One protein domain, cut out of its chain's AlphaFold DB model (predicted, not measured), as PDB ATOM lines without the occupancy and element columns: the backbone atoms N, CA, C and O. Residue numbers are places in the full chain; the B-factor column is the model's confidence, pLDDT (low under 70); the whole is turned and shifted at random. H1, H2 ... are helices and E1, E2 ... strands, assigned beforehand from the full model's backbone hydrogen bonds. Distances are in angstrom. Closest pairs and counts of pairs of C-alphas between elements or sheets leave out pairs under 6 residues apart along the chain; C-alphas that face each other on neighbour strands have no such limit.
ATOM      1  N   ILE A   2      89.994 -18.205  11.544       69.75
ATOM      2  CA  ILE A   2      91.399 -18.629  11.517       69.75
ATOM      3  C   ILE A   2      91.838 -18.790  12.971       69.75
ATOM      4  O   ILE A   2      91.817 -17.808  13.709       69.75
ATOM      5  N   LEU A   3      92.200 -20.007  13.372       73.12
ATOM      6  CA  LEU A   3      92.718 -20.268  14.713       73.12
ATOM      7  C   LEU A   3      94.214 -19.943  14.709       73.12
ATOM      8  O   LEU A   3      94.971 -20.522  13.927       73.12
ATOM      9  N   ARG A   4      94.624 -18.969  15.526       68.50
ATOM     10  CA  ARG A   4      96.032 -18.542  15.657       68.50
ATOM     11  C   ARG A   4      96.599 -18.806  17.043       68.50
ATOM     12  O   ARG A   4      97.815 -18.912  17.181       68.50
ATOM     13  N   ASP A   5      95.730 -18.872  18.044       77.75
ATOM     14  CA  ASP A   5      96.117 -19.082  19.427       77.75
ATOM     15  C   ASP A   5      96.353 -20.568  19.718       77.75
ATOM     16  O   ASP A   5      95.637 -21.442  19.221       77.75
ATOM     17  N   LYS A   6      97.397 -20.866  20.492       69.00
ATOM     18  CA  LYS A   6      97.838 -22.245  20.728       69.00
ATOM     19  C   LYS A   6      96.821 -23.009  21.575       69.00
ATOM     20  O   LYS A   6      96.602 -24.198  21.336       69.00
ATOM     21  N   GLU A   7      96.203 -22.340  22.538       74.25
ATOM     22  CA  GLU A   7      95.209 -22.896  23.442       74.25
ATOM     23  C   GLU A   7      93.891 -23.139  22.697       74.25
ATOM     24  O   GLU A   7      93.357 -24.246  22.780       74.25
ATOM     25  N   GLU A   8      93.447 -22.200  21.854       77.62
ATOM     26  CA  GLU A   8      92.295 -22.409  20.959       77.62
ATOM     27  C   GLU A   8      92.512 -23.579  19.986       77.62
ATOM     28  O   GLU A   8      91.621 -24.406  19.783       77.62
ATOM     29  N   VAL A   9      93.709 -23.686  19.393       67.44
ATOM     30  CA  VAL A   9      94.069 -24.822  18.533       67.44
ATOM     31  C   VAL A   9      94.032 -26.123  19.333       67.44
ATOM     32  O   VAL A   9      93.502 -27.122  18.851       67.44
ATOM     33  N   ARG A  10      94.551 -26.132  20.563       69.25
ATOM     34  CA  ARG A  10      94.549 -27.321  21.422       69.25
ATOM     35  C   ARG A  10      93.135 -27.769  21.778       69.25
ATOM     36  O   ARG A  10      92.851 -28.959  21.643       69.25
ATOM     37  N   GLU A  11      92.271 -26.852  22.208       79.44
ATOM     38  CA  GLU A  11      90.870 -27.138  22.530       79.44
ATOM     39  C   GLU A  11      90.108 -27.630  21.298       79.44
ATOM     40  O   GLU A  11      89.407 -28.641  21.368       79.44
ATOM     41  N   TYR A  12      90.316 -26.986  20.145       75.44
ATOM     42  CA  TYR A  12      89.724 -27.414  18.880       75.44
ATOM     43  C   TYR A  12      90.141 -28.844  18.519       75.44
ATOM     44  O   TYR A  12      89.286 -29.676  18.212       75.44
ATOM     45  N   LEU A  13      91.432 -29.169  18.629       69.62
ATOM     46  CA  LEU A  13      91.927 -30.525  18.399       69.62
ATOM     47  C   LEU A  13      91.350 -31.506  19.441       69.62
ATOM     48  O   LEU A  13      90.851 -32.561  19.076       69.62
ATOM     49  N   HIS A  14      91.311 -31.170  20.732       75.31
ATOM     50  CA  HIS A  14      90.731 -32.072  21.743       75.31
ATOM     51  C   HIS A  14      89.235 -32.332  21.521       75.31
ATOM     52  O   HIS A  14      88.752 -33.423  21.817       75.31
ATOM     53  N   SER A  15      88.507 -31.369  20.954       80.25
ATOM     54  CA  SER A  15      87.084 -31.523  20.644       80.25
ATOM     55  C   SER A  15      86.795 -32.450  19.455       80.25
ATOM     56  O   SER A  15      85.650 -32.866  19.278       80.25
ATOM     57  N   GLN A  16      87.802 -32.791  18.640       74.69
ATOM     58  CA  GLN A  16      87.634 -33.607  17.432       74.69
ATOM     59  C   GLN A  16      88.698 -34.711  17.312       74.69
ATOM     60  O   GLN A  16      89.449 -34.711  16.339       74.69
ATOM     61  N   PRO A  17      88.762 -35.687  18.236       63.41
ATOM     62  CA  PRO A  17      89.827 -36.701  18.288       63.41
ATOM     63  C   PRO A  17      89.969 -37.550  17.007       63.41
ATOM     64  O   PRO A  17      91.055 -38.045  16.709       63.41
ATOM     65  N   ASP A  18      88.901 -37.674  16.214       62.91
ATOM     66  CA  ASP A  18      88.909 -38.373  14.923       62.91
ATOM     67  C   ASP A  18      89.325 -37.506  13.728       62.91
ATOM     68  O   ASP A  18      89.422 -38.004  12.604       62.91
ATOM     69  N   SER A  19      89.600 -36.220  13.949       63.19
ATOM     70  CA  SER A  19      90.004 -35.304  12.890       63.19
ATOM     71  C   SER A  19      91.320 -35.755  12.262       63.19
ATOM     72  O   SER A  19      92.338 -35.937  12.939       63.19
ATOM     73  N   VAL A  20      91.314 -35.888  10.935       56.59
ATOM     74  CA  VAL A  20      92.502 -36.180  10.120       56.59
ATOM     75  C   VAL A  20      93.629 -35.194  10.443       56.59
ATOM     76  O   VAL A  20      94.782 -35.597  10.508       56.59
ATOM     77  N   LEU A  21      93.296 -33.946  10.794       55.09
ATOM     78  CA  LEU A  21      94.245 -32.918  11.233       55.09
ATOM     79  C   LEU A  21      95.065 -33.326  12.463       55.09
ATOM     80  O   LEU A  21      96.261 -33.065  12.508       55.09
ATOM     81  N   ILE A  22      94.454 -33.997  13.444       55.84
ATOM     82  CA  ILE A  22      95.146 -34.493  14.645       55.84
ATOM     83  C   ILE A  22      96.039 -35.670  14.297       55.84
ATOM     84  O   ILE A  22      97.138 -35.799  14.836       55.84
ATOM     85  N   ARG A  23      95.577 -36.534  13.391       53.69
ATOM     86  CA  ARG A  23      96.366 -37.673  12.920       53.69
ATOM     87  C   ARG A  23      97.581 -37.181  12.128       53.69
ATOM     88  O   ARG A  23      98.682 -37.629  12.419       53.69
ATOM     89  N   CYS A  24      97.414 -36.188  11.256       51.81
ATOM     90  CA  CYS A  24      98.491 -35.545  10.497       51.81
ATOM     91  C   CYS A  24      99.446 -34.722  11.377       51.81
ATOM     92  O   CYS A  24     100.654 -34.779  11.184       51.81
ATOM     93  N   ALA A  25      98.942 -33.996  12.381       51.88
ATOM     94  CA  ALA A  25      99.789 -33.255  13.322       51.88
ATOM     95  C   ALA A  25     100.632 -34.188  14.215       51.88
ATOM     96  O   ALA A  25     101.745 -33.834  14.598       51.88
ATOM     97  N   ASN A  26     100.121 -35.386  14.529       47.97
ATOM     98  CA  ASN A  26     100.812 -36.386  15.351       47.97
ATOM     99  C   ASN A  26     101.692 -37.364  14.558       47.97
ATOM    100  O   ASN A  26     102.519 -38.055  15.157       47.97
ATOM    101  N   GLN A  27     101.520 -37.456  13.241       46.88
ATOM    102  CA  GLN A  27     102.293 -38.330  12.364       46.88
ATOM    103  C   GLN A  27     103.097 -37.466  11.403       46.88
ATOM    104  O   GLN A  27     102.573 -37.167  10.347       46.88
ATOM    105  N   SER A  28     104.305 -37.031  11.793       48.22
ATOM    106  CA  SER A  28     105.432 -36.593  10.937       48.22
ATOM    107  C   SER A  28     105.136 -36.052   9.520       48.22
ATOM    108  O   SER A  28     105.952 -36.214   8.617       48.22
ATOM    109  N   LEU A  29     104.041 -35.316   9.318       45.28
ATOM    110  CA  LEU A  29     103.662 -34.882   7.980       45.28
ATOM    111  C   LEU A  29     104.631 -33.804   7.498       45.28
ATOM    112  O   LEU A  29     104.804 -33.653   6.307       45.28
ATOM    113  N   LEU A  30     105.314 -33.079   8.395       47.00
ATOM    114  CA  LEU A  30     106.402 -32.177   8.003       47.00
ATOM    115  C   LEU A  30     107.574 -32.922   7.354       47.00
ATOM    116  O   LEU A  30     107.934 -32.528   6.252       47.00
ATOM    117  N   PRO A  31     108.203 -33.926   8.004       48.06
ATOM    118  CA  PRO A  31     109.231 -34.739   7.364       48.06
ATOM    119  C   PRO A  31     108.763 -35.335   6.044       48.06
ATOM    120  O   PRO A  31     109.480 -35.229   5.056       48.06
ATOM    121  N   ASP A  32     107.546 -35.879   6.015       42.66
ATOM    122  CA  ASP A  32     107.010 -36.529   4.824       42.66
ATOM    123  C   ASP A  32     106.722 -35.503   3.720       42.66
ATOM    124  O   ASP A  32     107.013 -35.738   2.557       42.66
ATOM    125  N   VAL A  33     106.250 -34.306   4.058       46.97
ATOM    126  CA  VAL A  33     105.980 -33.247   3.080       46.97
ATOM    127  C   VAL A  33     107.254 -32.561   2.635       46.97
ATOM    128  O   VAL A  33     107.362 -32.227   1.468       46.97
ATOM    129  N   LEU A  34     108.247 -32.399   3.505       46.50
ATOM    130  CA  LEU A  34     109.589 -32.013   3.085       46.50
ATOM    131  C   LEU A  34     110.178 -33.085   2.161       46.50
ATOM    132  O   LEU A  34     110.765 -32.721   1.153       46.50
ATOM    133  N   SER A  35     109.931 -34.374   2.430       42.28
ATOM    134  CA  SER A  35     110.358 -35.480   1.564       42.28
ATOM    135  C   SER A  35     109.605 -35.537   0.219       42.28
ATOM    136  O   SER A  35     110.179 -35.895  -0.805       42.28
ATOM    137  N   VAL A  36     108.340 -35.102   0.185       37.59
ATOM    138  CA  VAL A  36     107.501 -34.998  -1.027       37.59
ATOM    139  C   VAL A  36     107.798 -33.716  -1.813       37.59
ATOM    140  O   VAL A  36     107.801 -33.727  -3.043       37.59
ATOM    141  N   LEU A  37     108.116 -32.613  -1.129       40.59
ATOM    142  CA  LEU A  37     108.718 -31.420  -1.732       40.59
ATOM    143  C   LEU A  37     110.090 -31.741  -2.320       40.59
ATOM    144  O   LEU A  37     110.529 -31.031  -3.215       40.59
ATOM    145  N   THR A  38     110.723 -32.827  -1.871       44.62
ATOM    146  CA  THR A  38     111.881 -33.449  -2.505       44.62
ATOM    147  C   THR A  38     111.506 -34.576  -3.486       44.62
ATOM    148  O   THR A  38     112.204 -35.570  -3.545       44.62
ATOM    149  N   GLY A  39     110.456 -34.447  -4.304       32.12
ATOM    150  CA  GLY A  39     110.279 -35.241  -5.537       32.12
ATOM    151  C   GLY A  39     109.905 -36.730  -5.386       32.12
ATOM    152  O   GLY A  39     109.979 -37.323  -4.314       32.12
ATOM    153  N   LEU A  40     109.490 -37.340  -6.508       28.33
ATOM    154  CA  LEU A  40     108.914 -38.698  -6.624       28.33
ATOM    155  C   LEU A  40     109.847 -39.851  -6.194       28.33
ATOM    156  O   LEU A  40     109.364 -40.964  -6.016       28.33
ATOM    157  N   ASP A  41     111.125 -39.556  -5.941       34.00
ATOM    158  CA  ASP A  41     112.144 -40.490  -5.443       34.00
ATOM    159  C   ASP A  41     112.783 -40.038  -4.113       34.00
ATOM    160  O   ASP A  41     113.869 -40.488  -3.757       34.00
ATOM    161  N   SER A  42     112.152 -39.133  -3.351       35.19
ATOM    162  CA  SER A  42     112.765 -38.480  -2.166       35.19
ATOM    163  C   SER A  42     114.033 -37.664  -2.473       35.19
ATOM    164  O   SER A  42     114.735 -37.223  -1.563       35.19
ATOM    165  N   PHE A  43     114.311 -37.424  -3.754       33.31
ATOM    166  CA  PHE A  43     115.241 -36.415  -4.227       33.31
ATOM    167  C   PHE A  43     114.482 -35.435  -5.133       33.31
ATOM    168  O   PHE A  43     114.138 -35.751  -6.271       33.31
ATOM    169  N   VAL A  44     114.293 -34.184  -4.685       36.00
ATOM    170  CA  VAL A  44     114.466 -33.077  -5.622       36.00
ATOM    171  C   VAL A  44     115.928 -33.243  -5.887       36.00
ATOM    172  O   VAL A  44     116.717 -32.954  -4.992       36.00
ATOM    173  N   GLN A  45     116.265 -33.880  -7.012       38.53
ATOM    174  CA  GLN A  45     117.636 -33.936  -7.459       38.53
ATOM    175  C   GLN A  45     118.034 -32.469  -7.469       38.53
ATOM    176  O   GLN A  45     117.438 -31.698  -8.230       38.53
ATOM    177  N   PRO A  46     118.856 -32.039  -6.504       49.59
ATOM    178  CA  PRO A  46     119.082 -30.630  -6.334       49.59
ATOM    179  C   PRO A  46     119.771 -30.220  -7.622       49.59
ATOM    180  O   PRO A  46     120.888 -30.665  -7.889       49.59
ATOM    181  N   GLN A  47     119.064 -29.485  -8.485       52.09
ATOM    182  CA  GLN A  47     119.676 -28.987  -9.704       52.09
ATOM    183  C   GLN A  47     120.864 -28.162  -9.226       52.09
ATOM    184  O   GLN A  47     120.707 -27.270  -8.389       52.09
ATOM    185  N   TYR A  48     122.058 -28.558  -9.659       61.53
ATOM    186  CA  TYR A  48     123.314 -27.947  -9.227       61.53
ATOM    187  C   TYR A  48     123.604 -28.065  -7.721       61.53
ATOM    188  O   TYR A  48     124.209 -27.174  -7.132       61.53
ATOM    189  N   MET A  49     123.153 -29.139  -7.062       70.25
ATOM    190  CA  MET A  49     123.357 -29.355  -5.619       70.25
ATOM    191  C   MET A  49     122.824 -28.215  -4.730       70.25
ATOM    192  O   MET A  49     123.212 -28.072  -3.565       70.25
ATOM    193  N   ALA A  50     121.899 -27.417  -5.269       75.69
ATOM    194  CA  ALA A  50     121.210 -26.383  -4.529       75.69
ATOM    195  C   ALA A  50     120.411 -26.999  -3.381       75.69
ATOM    196  O   ALA A  50     119.664 -27.956  -3.564       75.69
ATOM    197  N   THR A  51     120.514 -26.429  -2.189       75.00
ATOM    198  CA  THR A  51     119.623 -26.826  -1.093       75.00
ATOM    199  C   THR A  51     118.777 -25.663  -0.656       75.00
ATOM    200  O   THR A  51     119.287 -24.554  -0.488       75.00
ATOM    201  N   ALA A  52     117.524 -25.963  -0.363       77.94
ATOM    202  CA  ALA A  52     116.623 -25.067   0.323       77.94
ATOM    203  C   ALA A  52     116.489 -25.518   1.786       77.94
ATOM    204  O   ALA A  52     116.056 -26.638   2.050       77.94
ATOM    205  N   ILE A  53     116.867 -24.664   2.736       76.69
ATOM    206  CA  ILE A  53     116.712 -24.927   4.175       76.69
ATOM    207  C   ILE A  53     115.596 -24.042   4.719       76.69
ATOM    208  O   ILE A  53     115.645 -22.825   4.570       76.69
ATOM    209  N   ALA A  54     114.596 -24.626   5.378       80.62
ATOM    210  CA  ALA A  54     113.546 -23.851   6.031       80.62
ATOM    211  C   ALA A  54     114.098 -23.095   7.250       80.62
ATOM    212  O   ALA A  54     114.523 -23.705   8.228       80.62
ATOM    213  N   GLN A  55     114.061 -21.763   7.209       81.75
ATOM    214  CA  GLN A  55     114.410 -20.890   8.334       81.75
ATOM    215  C   GLN A  55     113.274 -20.803   9.355       81.75
ATOM    216  O   GLN A  55     113.502 -20.713  10.558       81.75
ATOM    217  N   SER A  56     112.034 -20.818   8.869       81.19
ATOM    218  CA  SER A  56     110.841 -20.773   9.710       81.19
ATOM    219  C   SER A  56     109.683 -21.474   9.022       81.19
ATOM    220  O   SER A  56     109.566 -21.395   7.799       81.19
ATOM    221  N   CYS A  57     108.804 -22.095   9.805       84.94
ATOM    222  CA  CYS A  57     107.542 -22.657   9.337       84.94
ATOM    223  C   CYS A  57     106.415 -22.159  10.244       84.94
ATOM    224  O   CYS A  57     106.482 -22.300  11.464       84.94
ATOM    225  N   HIS A  58     105.378 -21.587   9.646       85.75
ATOM    226  CA  HIS A  58     104.191 -21.113  10.332       85.75
ATOM    227  C   HIS A  58     102.976 -21.900   9.855       85.75
ATOM    228  O   HIS A  58     102.578 -21.806   8.694       85.75
ATOM    229  N   PHE A  59     102.387 -22.667  10.769       86.94
ATOM    230  CA  PHE A  59     101.205 -23.468  10.491       86.94
ATOM    231  C   PHE A  59      99.953 -22.696  10.875       86.94
ATOM    232  O   PHE A  59      99.835 -22.192  11.989       86.94
ATOM    233  N   THR A  60      99.002 -22.621   9.954       86.44
ATOM    234  CA  THR A  60      97.689 -22.036  10.185       86.44
ATOM    235  C   THR A  60      96.631 -23.077   9.870       86.44
ATOM    236  O   THR A  60      96.562 -23.595   8.756       86.44
ATOM    237  N   LEU A  61      95.790 -23.376  10.854       84.50
ATOM    238  CA  LEU A  61      94.621 -24.218  10.658       84.50
ATOM    239  C   LEU A  61      93.466 -23.323  10.215       84.50
ATOM    240  O   LEU A  61      93.070 -22.399  10.934       84.50
ATOM    241  N   GLN A  62      92.924 -23.595   9.032       85.81
ATOM    242  CA  GLN A  62      91.703 -22.967   8.547       85.81
ATOM    243  C   GLN A  62      90.592 -24.023   8.494       85.81
ATOM    244  O   GLN A  62      90.446 -24.733   7.494       85.81
ATOM    245  N   PRO A  63      89.786 -24.122   9.566       80.69
ATOM    246  CA  PRO A  63      88.614 -24.976   9.584       80.69
ATOM    247  C   PRO A  63      87.670 -24.659   8.414       80.69
ATOM    248  O   PRO A  63      87.514 -23.484   8.054       80.69
ATOM    249  N   PRO A  64      86.991 -25.672   7.854       78.12
ATOM    250  CA  PRO A  64      86.917 -27.035   8.389       78.12
ATOM    251  C   PRO A  64      88.112 -27.945   8.048       78.12
ATOM    252  O   PRO A  64      88.382 -28.858   8.816       78.12
ATOM    253  N   ASP A  65      88.855 -27.681   6.969       81.56
ATOM    254  CA  ASP A  65      89.564 -28.768   6.270       81.56
ATOM    255  C   ASP A  65      90.912 -28.386   5.635       81.56
ATOM    256  O   ASP A  65      91.461 -29.154   4.857       81.56
ATOM    257  N   ASN A  66      91.467 -27.207   5.926       84.00
ATOM    258  CA  ASN A  66      92.745 -26.812   5.332       84.00
ATOM    259  C   ASN A  66      93.807 -26.550   6.396       84.00
ATOM    260  O   ASN A  66      93.572 -25.830   7.372       84.00
ATOM    261  N   VAL A  67      95.004 -27.081   6.160       85.50
ATOM    262  CA  VAL A  67      96.222 -26.657   6.855       85.50
ATOM    263  C   VAL A  67      97.057 -25.860   5.881       85.50
ATOM    264  O   VAL A  67      97.317 -26.302   4.769       85.50
ATOM    265  N   PHE A  68      97.508 -24.694   6.308       90.00
ATOM    266  CA  PHE A  68      98.486 -23.910   5.577       90.00
ATOM    267  C   PHE A  68      99.807 -23.966   6.330       90.00
ATOM    268  O   PHE A  68      99.830 -23.779   7.543       90.00
ATOM    269  N   CYS A  69     100.900 -24.210   5.624       90.62
ATOM    270  CA  CYS A  69     102.255 -24.027   6.112       90.62
ATOM    271  C   CYS A  69     102.897 -22.924   5.284       90.62
ATOM    272  O   CYS A  69     103.186 -23.123   4.108       90.62
ATOM    273  N   ARG A  70     103.112 -21.760   5.891       92.44
ATOM    274  CA  ARG A  70     103.946 -20.717   5.305       92.44
ATOM    275  C   ARG A  70     105.367 -20.908   5.805       92.44
ATOM    276  O   ARG A  70     105.606 -20.839   7.009       92.44
ATOM    277  N   SER A  71     106.296 -21.175   4.905       89.12
ATOM    278  CA  SER A  71     107.694 -21.416   5.218       89.12
ATOM    279  C   SER A  71     108.588 -20.438   4.481       89.12
ATOM    280  O   SER A  71     108.374 -20.157   3.309       89.12
ATOM    281  N   ARG A  72     109.616 -19.947   5.168       89.25
ATOM    282  CA  ARG A  72     110.684 -19.166   4.547       89.25
ATOM    283  C   ARG A  72     111.877 -20.082   4.333       89.25
ATOM    284  O   ARG A  72     112.457 -20.552   5.309       89.25
ATOM    285  N   LEU A  73     112.217 -20.365   3.083       88.19
ATOM    286  CA  LEU A  73     113.332 -21.220   2.695       88.19
ATOM    287  C   LEU A  73     114.550 -20.369   2.332       88.19
ATOM    288  O   LEU A  73     114.410 -19.303   1.745       88.19
ATOM    289  N   HIS A  74     115.745 -20.843   2.659       86.25
ATOM    290  CA  HIS A  74     117.013 -20.266   2.231       86.25
ATOM    291  C   HIS A  74     117.649 -21.175   1.193       86.25
ATOM    292  O   HIS A  74     118.021 -22.308   1.506       86.25
ATOM    293  N   LEU A  75     117.726 -20.693  -0.040       88.69
ATOM    294  CA  LEU A  75     118.364 -21.377  -1.147       88.69
ATOM    295  C   LEU A  75     119.854 -21.045  -1.145       88.69
ATOM    296  O   LEU A  75     120.223 -19.876  -1.231       88.69
ATOM    297  N   SER A  76     120.692 -22.075  -1.090       88.75
ATOM    298  CA  SER A  76     122.148 -21.945  -1.146       88.75
ATOM    299  C   SER A  76     122.779 -22.960  -2.097       88.75
ATOM    300  O   SER A  76     122.269 -24.073  -2.268       88.75
ATOM    301  N   LEU A  77     123.899 -22.569  -2.702       89.62
ATOM    302  CA  LEU A  77     124.725 -23.378  -3.596       89.62
ATOM    303  C   LEU A  77     126.052 -23.726  -2.911       89.62
ATOM    304  O   LEU A  77     126.585 -22.895  -2.184       89.62
ATOM    305  N   PRO A  78     126.599 -24.933  -3.097       87.25
ATOM    306  CA  PRO A  78     127.918 -25.275  -2.563       87.25
ATOM    307  C   PRO A  78     129.049 -24.554  -3.313       87.25
ATOM    308  O   PRO A  78     128.900 -24.201  -4.482       87.25
ATOM    309  N   ASP A  79     130.193 -24.376  -2.654       86.38
ATOM    310  CA  ASP A  79     131.431 -23.881  -3.264       86.38
ATOM    311  C   ASP A  79     132.606 -24.874  -3.131       86.38
ATOM    312  O   ASP A  79     132.508 -25.898  -2.450       86.38
ATOM    313  N   GLU A  80     133.741 -24.555  -3.773       84.81
ATOM    314  CA  GLU A  80     134.966 -25.379  -3.741       84.81
ATOM    315  C   GLU A  80     135.561 -25.525  -2.330       84.81
ATOM    316  O   GLU A  80     136.229 -26.515  -2.033       84.81
ATOM    317  N   SER A  81     135.332 -24.546  -1.450       85.94
ATOM    318  CA  SER A  81     135.858 -24.540  -0.080       85.94
ATOM    319  C   SER A  81     135.028 -25.393   0.889       85.94
ATOM    320  O   SER A  81     135.426 -25.595   2.037       85.94
ATOM    321  N   GLY A  82     133.877 -25.903   0.437       82.00
ATOM    322  CA  GLY A  82     132.881 -26.573   1.270       82.00
ATOM    323  C   GLY A  82     131.959 -25.605   2.021       82.00
ATOM    324  O   GLY A  82     131.122 -26.047   2.810       82.00
ATOM    325  N   SER A  83     132.097 -24.300   1.780       86.56
ATOM    326  CA  SER A  83     131.145 -23.281   2.204       86.56
ATOM    327  C   SER A  83     129.956 -23.229   1.234       86.56
ATOM    328  O   SER A  83     129.862 -24.009   0.278       86.56
ATOM    329  N   ARG A  84     128.964 -22.386   1.537       86.38
ATOM    330  CA  ARG A  84     127.738 -22.295   0.741       86.38
ATOM    331  C   ARG A  84     127.405 -20.849   0.453       86.38
ATOM    332  O   ARG A  84     127.361 -20.024   1.359       86.38
ATOM    333  N   LEU A  85     127.146 -20.583  -0.815       89.94
ATOM    334  CA  LEU A  85     126.709 -19.298  -1.297       89.94
ATOM    335  C   LEU A  85     125.192 -19.203  -1.185       89.94
ATOM    336  O   LEU A  85     124.471 -19.938  -1.860       89.94
ATOM    337  N   ASP A  86     124.710 -18.287  -0.358       90.12
ATOM    338  CA  ASP A  86     123.290 -17.975  -0.278       90.12
ATOM    339  C   ASP A  86     122.842 -17.234  -1.545       90.12
ATOM    340  O   ASP A  86     123.462 -16.268  -1.979       90.12
ATOM    341  N   VAL A  87     121.772 -17.724  -2.171       90.12
ATOM    342  CA  VAL A  87     121.292 -17.241  -3.474       90.12
ATOM    343  C   VAL A  87     119.983 -16.491  -3.332       90.12
ATOM    344  O   VAL A  87     119.794 -15.442  -3.948       90.12
ATOM    345  N   ALA A  88     119.050 -17.039  -2.557       91.44
ATOM    346  CA  ALA A  88     117.727 -16.457  -2.401       91.44
ATOM    347  C   ALA A  88     117.047 -16.916  -1.112       91.44
ATOM    348  O   ALA A  88     117.244 -18.038  -0.650       91.44
ATOM    349  N   SER A  89     116.171 -16.074  -0.577       92.75
ATOM    350  CA  SER A  89     115.161 -16.461   0.391       92.75
ATOM    351  C   SER A  89     113.805 -16.573  -0.305       92.75
ATOM    352  O   SER A  89     113.371 -15.652  -0.988       92.75
ATOM    353  N   LEU A  90     113.145 -17.717  -0.152       91.50
ATOM    354  CA  LEU A  90     111.875 -18.043  -0.795       91.50
ATOM    355  C   LEU A  90     110.774 -18.071   0.262       91.50
ATOM    356  O   LEU A  90     110.901 -18.794   1.248       91.50
ATOM    357  N   ASP A  91     109.682 -17.348   0.063       93.88
ATOM    358  CA  ASP A  91     108.473 -17.504   0.871       93.88
ATOM    359  C   ASP A  91     107.542 -18.500   0.178       93.88
ATOM    360  O   ASP A  91     107.008 -18.237  -0.897       93.88
ATOM    361  N   VAL A  92     107.375 -19.680   0.765       91.00
ATOM    362  CA  VAL A  92     106.603 -20.785   0.200       91.00
ATOM    363  C   VAL A  92     105.392 -21.036   1.076       91.00
ATOM    364  O   VAL A  92     105.513 -21.300   2.268       91.00
ATOM    365  N   THR A  93     104.205 -21.005   0.482       92.69
ATOM    366  CA  THR A  93     102.975 -21.413   1.158       92.69
ATOM    367  C   THR A  93     102.510 -22.751   0.611       92.69
ATOM    368  O   THR A  93     102.219 -22.889  -0.576       92.69
ATOM    369  N   ILE A  94     102.427 -23.731   1.501       90.44
ATOM    370  CA  ILE A  94     101.967 -25.088   1.237       90.44
ATOM    371  C   ILE A  94     100.564 -25.216   1.822       90.44
ATOM    372  O   ILE A  94     100.362 -24.963   3.010       90.44
ATOM    373  N   ARG A  95      99.593 -25.612   1.006       91.06
ATOM    374  CA  ARG A  95      98.233 -25.927   1.432       91.06
ATOM    375  C   ARG A  95      98.028 -27.437   1.400       91.06
ATOM    376  O   ARG A  95      98.223 -28.080   0.372       91.06
ATOM    377  N   PHE A  96      97.586 -27.962   2.532       86.56
ATOM    378  CA  PHE A  96      97.101 -29.321   2.696       86.56
ATOM    379  C   PHE A  96      95.581 -29.280   2.733       86.56
ATOM    380  O   PHE A  96      95.005 -28.715   3.669       86.56
ATOM    381  N   ASP A  97      94.952 -29.870   1.727       83.25
ATOM    382  CA  ASP A  97      93.528 -30.180   1.772       83.25
ATOM    383  C   ASP A  97      93.346 -31.496   2.551       83.25
ATOM    384  O   ASP A  97      94.075 -32.462   2.340       83.25
ATOM    385  N   THR A  98      92.421 -31.548   3.508       77.44
ATOM    386  CA  THR A  98      92.112 -32.792   4.236       77.44
ATOM    387  C   THR A  98      91.103 -33.664   3.496       77.44
ATOM    388  O   THR A  98      90.980 -34.849   3.812       77.44
ATOM    389  N   LYS A  99      90.366 -33.110   2.523       82.00
ATOM    390  CA  LYS A  99      89.371 -33.853   1.731       82.00
ATOM    391  C   LYS A  99      89.984 -34.557   0.542       82.00
ATOM    392  O   LYS A  99      89.505 -35.618   0.147       82.00
ATOM    393  N   SER A 100      91.008 -33.950  -0.040       79.62
ATOM    394  CA  SER A 100      91.774 -34.522  -1.131       79.62
ATOM    395  C   SER A 100      93.231 -34.639  -0.699       79.62
ATOM    396  O   SER A 100      93.748 -33.703  -0.105       79.62
ATOM    397  N   PRO A 101      93.930 -35.754  -0.976       72.00
ATOM    398  CA  PRO A 101      95.357 -35.891  -0.690       72.00
ATOM    399  C   PRO A 101      96.192 -35.071  -1.693       72.00
ATOM    400  O   PRO A 101      97.134 -35.576  -2.298       72.00
ATOM    401  N   ALA A 102      95.794 -33.822  -1.937       72.81
ATOM    402  CA  ALA A 102      96.451 -32.895  -2.830       72.81
ATOM    403  C   ALA A 102      97.309 -31.931  -2.007       72.81
ATOM    404  O   ALA A 102      96.840 -31.286  -1.067       72.81
ATOM    405  N   LEU A 103      98.580 -31.847  -2.389       77.81
ATOM    406  CA  LEU A 103      99.512 -30.848  -1.898       77.81
ATOM    407  C   LEU A 103      99.541 -29.702  -2.906       77.81
ATOM    408  O   LEU A 103     100.015 -29.874  -4.028       77.81
ATOM    409  N   GLU A 104      99.048 -28.535  -2.516       85.25
ATOM    410  CA  GLU A 104      99.183 -27.329  -3.328       85.25
ATOM    411  C   GLU A 104     100.330 -26.488  -2.773       85.25
ATOM    412  O   GLU A 104     100.372 -26.183  -1.583       85.25
ATOM    413  N   TYR A 105     101.266 -26.095  -3.630       87.50
ATOM    414  CA  TYR A 105     102.334 -25.169  -3.277       87.50
ATOM    415  C   TYR A 105     102.159 -23.873  -4.056       87.50
ATOM    416  O   TYR A 105     101.799 -23.858  -5.232       87.50
ATOM    417  N   SER A 106     102.428 -22.769  -3.379       89.88
ATOM    418  CA  SER A 106     102.467 -21.441  -3.971       89.88
ATOM    419  C   SER A 106     103.758 -20.770  -3.536       89.88
ATOM    420  O   SER A 106     104.073 -20.706  -2.346       89.88
ATOM    421  N   LEU A 107     104.526 -20.320  -4.520       90.69
ATOM    422  CA  LEU A 107     105.675 -19.465  -4.283       90.69
ATOM    423  C   LEU A 107     105.143 -18.040  -4.136       90.69
ATOM    424  O   LEU A 107     104.483 -17.530  -5.039       90.69
ATOM    425  N   GLY A 108     105.355 -17.461  -2.961       91.56
ATOM    426  CA  GLY A 108     105.024 -16.081  -2.658       91.56
ATOM    427  C   GLY A 108     106.122 -15.164  -3.174       91.56
ATOM    428  O   GLY A 108     106.223 -14.919  -4.372       91.56
ATOM    429  N   ASP A 109     106.934 -14.657  -2.253       93.44
ATOM    430  CA  ASP A 109     108.024 -13.738  -2.563       93.44
ATOM    431  C   ASP A 109     109.364 -14.469  -2.735       93.44
ATOM    432  O   ASP A 109     109.611 -15.512  -2.121       93.44
ATOM    433  N   VAL A 110     110.230 -13.905  -3.573       93.25
ATOM    434  CA  VAL A 110     111.591 -14.386  -3.819       93.25
ATOM    435  C   VAL A 110     112.541 -13.222  -3.596       93.25
ATOM    436  O   VAL A 110     112.692 -12.341  -4.441       93.25
ATOM    437  N   GLU A 111     113.210 -13.234  -2.453       94.56
ATOM    438  CA  GLU A 111     114.239 -12.261  -2.124       94.56
ATOM    439  C   GLU A 111     115.589 -12.801  -2.586       94.56
ATOM    440  O   GLU A 111     116.143 -13.718  -1.986       94.56
ATOM    441  N   TYR A 112     116.129 -12.253  -3.668       91.31
ATOM    442  CA  TYR A 112     117.457 -12.631  -4.139       91.31
ATOM    443  C   TYR A 112     118.527 -12.083  -3.193       91.31
ATOM    444  O   TYR A 112     118.637 -10.877  -2.991       91.31
ATOM    445  N   LEU A 113     119.340 -12.985  -2.655       88.38
ATOM    446  CA  LEU A 113     120.429 -12.707  -1.720       88.38
ATOM    447  C   LEU A 113     121.780 -12.714  -2.432       88.38
ATOM    448  O   LEU A 113     122.778 -13.123  -1.848       88.38
ATOM    449  N   LEU A 114     121.795 -12.319  -3.712       75.19
ATOM    450  CA  LEU A 114     122.995 -12.352  -4.543       75.19
ATOM    451  C   LEU A 114     124.188 -11.770  -3.766       75.19
ATOM    452  O   LEU A 114     124.069 -10.671  -3.211       75.19
ATOM    453  N   PRO A 115     125.326 -12.484  -3.718       65.94
ATOM    454  CA  PRO A 115     126.487 -12.009  -2.989       65.94
ATOM    455  C   PRO A 115     126.938 -10.662  -3.551       65.94
ATOM    456  O   PRO A 115     126.998 -10.455  -4.763       65.94
ATOM    457  N   LEU A 116     127.315  -9.757  -2.649       63.50
ATOM    458  CA  LEU A 116     127.958  -8.488  -3.001       63.50
ATOM    459  C   LEU A 116     129.378  -8.691  -3.569       63.50
ATOM    460  O   LEU A 116     129.926  -7.768  -4.166       63.50
ATOM    461  N   GLU A 117     129.963  -9.881  -3.396       86.62
ATOM    462  CA  GLU A 117     131.335 -10.231  -3.776       86.62
ATOM    463  C   GLU A 117     131.354 -11.122  -5.039       86.62
ATOM    464  O   GLU A 117     130.996 -12.302  -4.972       86.62
ATOM    465  N   PRO A 118     131.813 -10.602  -6.195       87.81
ATOM    466  CA  PRO A 118     131.943 -11.373  -7.436       87.81
ATOM    467  C   PRO A 118     132.846 -12.608  -7.304       87.81
ATOM    468  O   PRO A 118     132.655 -13.590  -8.017       87.81
TER     469      PRO A 118
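What this domain is: This is residues 2 to 118 of the 521 residues of the protein "Hypothetical protein" of Asterionellopsis glacialis (UniProt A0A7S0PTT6). The domain is a long, twisted wall of four antiparallel strands, E1 to E4, with three short helices strung one after another from one end of it, where H1 lies, to near its middle, where H3 lies. H3 is over the sheet, H2 only grazes it, and H1 is beyond it near the turn between E1 and E2. The printed part has 117 residues with three named helices and then four named strands; the sheet's order is E1, E2, E3, E4, and the class is mixed, helices and strands. The whole is loose, with a radius of gyration of the C-alphas of 17.0 A, and elongated, spanning 56 by 30 by 21 A.

How they stand to each other: Strands E1, residues 51 to 62, E2, residues 66 to 78, E3, residues 84 to 97, and E4, residues 103 to 112, form a meander, each strand the antiparallel neighbour of the one before, and each successive pair is a hairpin. The directions of E1 and E2 stand at 171 degrees, with N 58 and O 70 within hydrogen-bond range at 2.8 A. E2 and E3 stand at 163 degrees, with N 71 and O 92 at 2.8 A. E3 and E4 stand at 150 degrees, with N 93 and O 106 at 2.8 A. The edge strands E1 and E4 are apart. E1 bends by 65 degrees at residue 55, E3 by 71 degrees at residue 87 and E4 by 53 degrees at residue 109. H3, residues 29 to 37, is on the sheet at a height of 8.9 A, over none of the strands, but only just: 2 of its C-alphas fall on E2 and 2 on E3. H2, residues 20 to 26, only grazes the sheet with residues 21 to 25; its closest C-alphas to E2 are those of Leu 21 and Val 67, 7.9 A apart. H2 and H3 meet only through their link. H1, residues 6 to 15, is not on the sheet. H1 and H2 are close but not clearly touching, the C-alphas of Leu 13 and Ile 22 being closest at 6.3 A, with a steep tilt of 56 degrees, opposite ways. H1 and H3 are apart. In H1, H2 and H3 every O i to N i+4 pair is within hydrogen-bond range.

Where its parts are: E2 is 36.1 A long from first to last C-alpha, E3 35.1 A, E1 29.8 A and E4 25.7 A. H1 is 14.2 A long, H3 11.5 A and H2 9.8 A. H1 begins at C-alpha 6, (97.838, -22.245, 20.728), E1 begins at C-alpha 51, (119.623, -26.826, -1.093), and E4 ends at C-alpha 112, (117.457, -12.631, -4.139).

The domain as a whole: The two C-alphas farthest apart are those of Ser 15 and Pro 118, 56.6 A. The printed part has no cut. The link from H3 to E1, residues 38 to 50, is long; the other links are tight. The mean pLDDT of the printed part is 73.1, and 40 residues are under 70, among them residues 17 to 48.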